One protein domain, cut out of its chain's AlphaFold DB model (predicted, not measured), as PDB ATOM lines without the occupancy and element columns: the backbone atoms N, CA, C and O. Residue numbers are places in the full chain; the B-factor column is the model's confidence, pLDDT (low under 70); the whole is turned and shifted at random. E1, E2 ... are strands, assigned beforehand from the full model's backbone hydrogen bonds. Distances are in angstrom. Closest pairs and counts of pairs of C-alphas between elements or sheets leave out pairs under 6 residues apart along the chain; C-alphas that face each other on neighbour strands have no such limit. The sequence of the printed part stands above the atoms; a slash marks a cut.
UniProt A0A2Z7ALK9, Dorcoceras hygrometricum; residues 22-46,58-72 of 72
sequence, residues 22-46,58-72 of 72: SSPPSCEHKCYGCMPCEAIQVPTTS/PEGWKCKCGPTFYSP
ATOM      1  N   SER A  22     -11.422 -32.152 -37.391       67.19
ATOM      2  CA  SER A  22     -10.829 -32.020 -38.730       67.19
ATOM      3  C   SER A  22      -9.323 -32.282 -38.703       67.19
ATOM      4  O   SER A  22      -8.629 -31.820 -37.804       67.19
ATOM      5  N   SER A  23      -8.800 -32.973 -39.716       76.88
ATOM      6  CA  SER A  23      -7.355 -33.171 -39.876       76.88
ATOM      7  C   SER A  23      -6.617 -31.842 -40.112       76.88
ATOM      8  O   SER A  23      -7.166 -30.963 -40.785       76.88
ATOM      9  N   PRO A  24      -5.369 -31.692 -39.622       83.38
ATOM     10  CA  PRO A  24      -4.550 -30.510 -39.883       83.38
ATOM     11  C   PRO A  24      -4.315 -30.307 -41.390       83.38
ATOM     12  O   PRO A  24      -4.018 -31.279 -42.090       83.38
ATOM     13  N   PRO A  25      -4.403 -29.066 -41.901       85.75
ATOM     14  CA  PRO A  25      -4.043 -28.746 -43.276       85.75
ATOM     15  C   PRO A  25      -2.523 -28.772 -43.485       85.75
ATOM     16  O   PRO A  25      -1.742 -28.744 -42.532       85.75
ATOM     17  N   SER A  26      -2.095 -28.786 -44.749       88.88
ATOM     18  CA  SER A  26      -0.681 -28.620 -45.094       88.88
ATOM     19  C   SER A  26      -0.289 -27.146 -45.066       88.88
ATOM     20  O   SER A  26      -0.886 -26.334 -45.765       88.88
ATOM     21  N   CYS A  27       0.754 -26.821 -44.303       92.25
ATOM     22  CA  CYS A  27       1.335 -25.479 -44.233       92.25
ATOM     23  C   CYS A  27       2.565 -25.296 -45.132       92.25
ATOM     24  O   CYS A  27       3.294 -24.310 -45.012       92.25
ATOM     25  N   GLU A  28       2.817 -26.236 -46.042       89.31
ATOM     26  CA  GLU A  28       3.976 -26.188 -46.925       89.31
ATOM     27  C   GLU A  28       3.967 -24.900 -47.767       89.31
ATOM     28  O   GLU A  28       2.992 -24.586 -48.447       89.31
ATOM     29  N   HIS A  29       5.044 -24.116 -47.674       88.81
ATOM     30  CA  HIS A  29       5.202 -22.814 -48.338       88.81
ATOM     31  C   HIS A  29       4.169 -21.724 -47.965       88.81
ATOM     32  O   HIS A  29       4.205 -20.636 -48.538       88.81
ATOM     33  N   LYS A  30       3.299 -21.941 -46.967       92.88
ATOM     34  CA  LYS A  30       2.271 -20.964 -46.543       92.88
ATOM     35  C   LYS A  30       2.808 -19.832 -45.676       92.88
ATOM     36  O   LYS A  30       2.239 -18.746 -45.664       92.88
ATOM     37  N   CYS A  31       3.926 -20.063 -44.992       94.25
ATOM     38  CA  CYS A  31       4.589 -19.042 -44.183       94.25
ATOM     39  C   CYS A  31       5.652 -18.240 -44.960       94.25
ATOM     40  O   CYS A  31       6.520 -17.636 -44.339       94.25
ATOM     41  N   TYR A  32       5.627 -18.254 -46.302       93.00
ATOM     42  CA  TYR A  32       6.507 -17.444 -47.164       93.00
ATOM     43  C   TYR A  32       8.009 -17.558 -46.831       93.00
ATOM     44  O   TYR A  32       8.722 -16.561 -46.752       93.00
ATOM     45  N   GLY A  33       8.496 -18.782 -46.605       91.75
ATOM     46  CA  GLY A  33       9.901 -19.051 -46.266       91.75
ATOM     47  C   GLY A  33      10.233 -18.991 -44.770       91.75
ATOM     48  O   GLY A  33      11.362 -19.284 -44.390       91.75
ATOM     49  N   CYS A  34       9.267 -18.669 -43.907       93.88
ATOM     50  CA  CYS A  34       9.440 -18.747 -42.461       93.88
ATOM     51  C   CYS A  34       9.433 -20.210 -41.982       93.88
ATOM     52  O   CYS A  34       8.582 -21.000 -42.399       93.88
ATOM     53  N   MET A  35      10.372 -20.567 -41.100       91.00
ATOM     54  CA  MET A  35      10.492 -21.905 -40.515       91.00
ATOM     55  C   MET A  35      10.692 -21.825 -38.990       91.00
ATOM     56  O   MET A  35      11.472 -20.986 -38.537       91.00
ATOM     57  N   PRO A  36      10.055 -22.708 -38.195       92.94
ATOM     58  CA  PRO A  36       9.122 -23.759 -38.614       92.94
ATOM     59  C   PRO A  36       7.735 -23.201 -38.985       92.94
ATOM     60  O   PRO A  36       7.268 -22.237 -38.384       92.94
ATOM     61  N   CYS A  37       7.085 -23.817 -39.978       94.38
ATOM     62  CA  CYS A  37       5.734 -23.467 -40.425       94.38
ATOM     63  C   CYS A  37       4.779 -24.620 -40.096       94.38
ATOM     64  O   CYS A  37       4.823 -25.668 -40.742       94.38
ATOM     65  N   GLU A  38       3.952 -24.445 -39.065       93.44
ATOM     66  CA  GLU A  38       3.167 -25.532 -38.464       93.44
ATOM     67  C   GLU A  38       1.662 -25.268 -38.533       93.44
ATOM     68  O   GLU A  38       1.212 -24.137 -38.339       93.44
ATOM     69  N   ALA A  39       0.878 -26.323 -38.764       92.00
ATOM     70  CA  ALA A  39      -0.578 -26.268 -38.687       92.00
ATOM     71  C   ALA A  39      -1.037 -26.285 -37.224       92.00
ATOM     72  O   ALA A  39      -0.695 -27.193 -36.465       92.00
ATOM     73  N   ILE A  40      -1.844 -25.300 -36.839       89.50
ATOM     74  CA  ILE A  40      -2.383 -25.145 -35.488       89.50
ATOM     75  C   ILE A  40      -3.907 -24.989 -35.514       89.50
ATOM     76  O   ILE A  40      -4.467 -24.386 -36.435       89.50
ATOM     77  N   GLN A  41      -4.574 -25.497 -34.480       87.12
ATOM     78  CA  GLN A  41      -5.982 -25.189 -34.230       87.12
ATOM     79  C   GLN A  41      -6.077 -23.856 -33.502       87.12
ATOM     80  O   GLN A  41      -5.353 -23.603 -32.537       87.12
ATOM     81  N   VAL A  42      -6.973 -23.008 -33.978       84.12
ATOM     82  CA  VAL A  42      -7.333 -21.744 -33.359       84.12
ATOM     83  C   VAL A  42      -8.836 -21.742 -33.101       84.12
ATOM     84  O   VAL A  42      -9.602 -22.203 -33.950       84.12
ATOM     85  N   PRO A  43      -9.292 -21.202 -31.965       80.00
ATOM     86  CA  PRO A  43     -10.702 -20.919 -31.780       80.00
ATOM     87  C   PRO A  43     -11.188 -19.978 -32.883       80.00
ATOM     88  O   PRO A  43     -10.603 -18.920 -33.126       80.00
ATOM     89  N   THR A  44     -12.262 -20.348 -33.571       67.88
ATOM     90  CA  THR A  44     -12.900 -19.521 -34.603       67.88
ATOM     91  C   THR A  44     -13.984 -18.672 -33.962       67.88
ATOM     92  O   THR A  44     -15.089 -18.557 -34.494       67.88
ATOM     93  N   THR A  45     -13.661 -18.025 -32.837       63.19
ATOM     94  CA  THR A  45     -14.458 -16.946 -32.245       63.19
ATOM     95  C   THR A  45     -14.398 -15.719 -33.159       63.19
ATOM     96  O   THR A  45     -13.971 -14.626 -32.802       63.19
ATOM     97  N   SER A  46     -14.816 -15.904 -34.413       56.03
ATOM     98  CA  SER A  46     -15.215 -14.831 -35.290       56.03
ATOM     99  C   SER A  46     -16.280 -14.087 -34.512       56.03
ATOM    100  O   SER A  46     -17.318 -14.649 -34.167       56.03
ATOM    101  N   PRO A  58     -16.731 -23.006 -32.811       63.78
ATOM    102  CA  PRO A  58     -16.102 -23.639 -33.960       63.78
ATOM    103  C   PRO A  58     -14.579 -23.530 -33.848       63.78
ATOM    104  O   PRO A  58     -14.046 -22.430 -33.730       63.78
ATOM    105  N   GLU A  59     -13.859 -24.644 -33.931       70.06
ATOM    106  CA  GLU A  59     -12.397 -24.666 -34.063       70.06
ATOM    107  C   GLU A  59     -12.000 -24.599 -35.545       70.06
ATOM    108  O   GLU A  59     -12.639 -25.204 -36.408       70.06
ATOM    109  N   GLY A  60     -10.955 -23.834 -35.857       82.00
ATOM    110  CA  GLY A  60     -10.482 -23.593 -37.217       82.00
ATOM    111  C   GLY A  60      -8.975 -23.774 -37.316       82.00
ATOM    112  O   GLY A  60      -8.262 -23.728 -36.319       82.00
ATOM    113  N   TRP A  61      -8.460 -23.972 -38.527       87.88
ATOM    114  CA  TRP A  61      -7.030 -24.187 -38.745       87.88
ATOM    115  C   TRP A  61      -6.318 -22.927 -39.242       87.88
ATOM    116  O   TRP A  61      -6.862 -22.160 -40.040       87.88
ATOM    117  N   LYS A  62      -5.073 -22.733 -38.797       91.38
ATOM    118  CA  LYS A  62      -4.131 -21.727 -39.312       91.38
ATOM    119  C   LYS A  62      -2.724 -22.301 -39.399       91.38
ATOM    120  O   LYS A  62      -2.394 -23.239 -38.682       91.38
ATOM    121  N   CYS A  63      -1.886 -21.700 -40.233       93.69
ATOM    122  CA  CYS A  63      -0.446 -21.937 -40.196       93.69
ATOM    123  C   CYS A  63       0.212 -20.915 -39.267       93.69
ATOM    124  O   CYS A  63      -0.170 -19.747 -39.270       93.69
ATOM    125  N   LYS A  64       1.186 -21.327 -38.462       93.69
ATOM    126  CA  LYS A  64       1.912 -20.456 -37.531       93.69
ATOM    127  C   LYS A  64       3.405 -20.513 -37.827       93.69
ATOM    128  O   LYS A  64       3.951 -21.598 -38.007       93.69
ATOM    129  N   CYS A  65       4.055 -19.353 -37.807       95.56
ATOM    130  CA  CYS A  65       5.507 -19.252 -37.709       95.56
ATOM    131  C   CYS A  65       5.853 -18.212 -36.642       95.56
ATOM    132  O   CYS A  65       5.482 -17.050 -36.766       95.56
ATOM    133  N   GLY A  66       6.510 -18.618 -35.551       90.94
ATOM    134  CA  GLY A  66       6.756 -17.711 -34.422       90.94
ATOM    135  C   GLY A  66       5.446 -17.094 -33.889       90.94
ATOM    136  O   GLY A  66       4.542 -17.844 -33.529       90.94
ATOM    137  N   PRO A  67       5.305 -15.760 -33.805       92.19
ATOM    138  CA  PRO A  67       4.073 -15.106 -33.356       92.19
ATOM    139  C   PRO A  67       3.047 -14.840 -34.477       92.19
ATOM    140  O   PRO A  67       1.940 -14.397 -34.178       92.19
ATOM    141  N   THR A  68       3.387 -15.066 -35.750       91.50
ATOM    142  CA  THR A  68       2.518 -14.755 -36.896       91.50
ATOM    143  C   THR A  68       1.653 -15.941 -37.311       91.50
ATOM    144  O   THR A  68       2.087 -17.095 -37.290       91.50
ATOM    145  N   PHE A  69       0.425 -15.633 -37.741       92.94
ATOM    146  CA  PHE A  69      -0.522 -16.600 -38.291       92.94
ATOM    147  C   PHE A  69      -0.772 -16.346 -39.780       92.94
ATOM    148  O   PHE A  69      -0.920 -15.204 -40.210       92.94
ATOM    149  N   TYR A  70      -0.897 -17.426 -40.539       91.00
ATOM    150  CA  TYR A  70      -1.148 -17.461 -41.973       91.00
ATOM    151  C   TYR A  70      -2.385 -18.315 -42.243       91.00
ATOM    152  O   TYR A  70      -2.767 -19.179 -41.441       91.00
ATOM    153  N   SER A  71      -3.034 -18.065 -43.373       88.50
ATOM    154  CA  SER A  71      -4.088 -18.953 -43.854       88.50
ATOM    155  C   SER A  71      -3.496 -20.326 -44.197       88.50
ATOM    156  O   SER A  71      -2.383 -20.365 -44.734       88.50
ATOM    157  N   PRO A  72      -4.211 -21.423 -43.892       82.44
ATOM    158  CA  PRO A  72      -3.869 -22.747 -44.393       82.44
ATOM    159  C   PRO A  72      -3.662 -22.815 -45.908       82.44
ATOM    160  O   PRO A  72      -4.238 -22.011 -46.676       82.44
TER     161      PRO A  72
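Overview. This is residues 22 to 46 and 58 to 72 of the 72 residues of a protein of Dorcoceras hygrometricum (UniProt A0A2Z7ALK9). A small twisted sheet of three antiparallel strands, E1, E2 and E3, has a long stretch with no named element, residues 22 to 37, that runs past one face of it and folds back round Gly 33 into E1. E2 is the middle strand and also the longest by residues, and with the short E3 it makes a hairpin. The printed part has 40 residues, with no named helix and three named strands, E1, E2 and E3 along the chain, which is also their order across the sheet. The class is all strand, though the strands hold 16 of the 40 printed residues, which is under half. The whole is compact, with a radius of gyration of the C-alphas of 9.8 A and spans of 29 by 20 by 12 A.

Arrangement. The inner strand E2, residues 59 to 65, is the antiparallel neighbour of E1, residues 38 to 43, at 140 degrees between their N-to-C directions. Among the C-alphas that face each other in this pair are those of Ala 39 and Cys 63, 4.6 A apart. N 40 and O 62 are within hydrogen-bond range at 2.8 A, and so are N 62 and O 40 at 2.9 A. E2 is also the antiparallel neighbour of E3, residues 68 to 70, at 121 degrees. The C-alphas of Lys 64 and Phe 69 face each other, 4.6 A apart. N 70 and O 63 are within hydrogen-bond range at 2.7 A, and N 65 and O 68 at 3.0 A. E2 and E3 form a hairpin with a tight link of 2 residues. E1 and E3 are the edge strands. The sheet is only just strongly twisted, its C-alphas lying up to 4.2 A off their best plane.

Along the chain. E2 is 19.1 A from first to last C-alpha, from Glu 59 at (-12.397, -24.666, -34.063) to Cys 65 at (5.507, -19.252, -37.709). E1 is 16.1 A long and begins with C-alpha 38 at (3.167, -25.532, -38.464). E3 measures 6.8 A and ends with C-alpha 70 at (-1.148, -17.461, -41.973).

Size, cuts and confidence. The two C-alphas farthest apart are those of Gly 33 and Pro 58, at 29.1 A. Residues 47 to 57 are cut out, on the link between E1 and E2, and C-alphas 46 and 58 are 9.0 A apart across the cut. The C-alphas of residues 22 to 37 lie 6 to 14 A from the mean of all C-alphas. The printed part ends at Pro 72, the chain's last residue. The mean pLDDT of the printed part is 85.9, and residue 22, residues 44 to 46 and residue 58 are under 70.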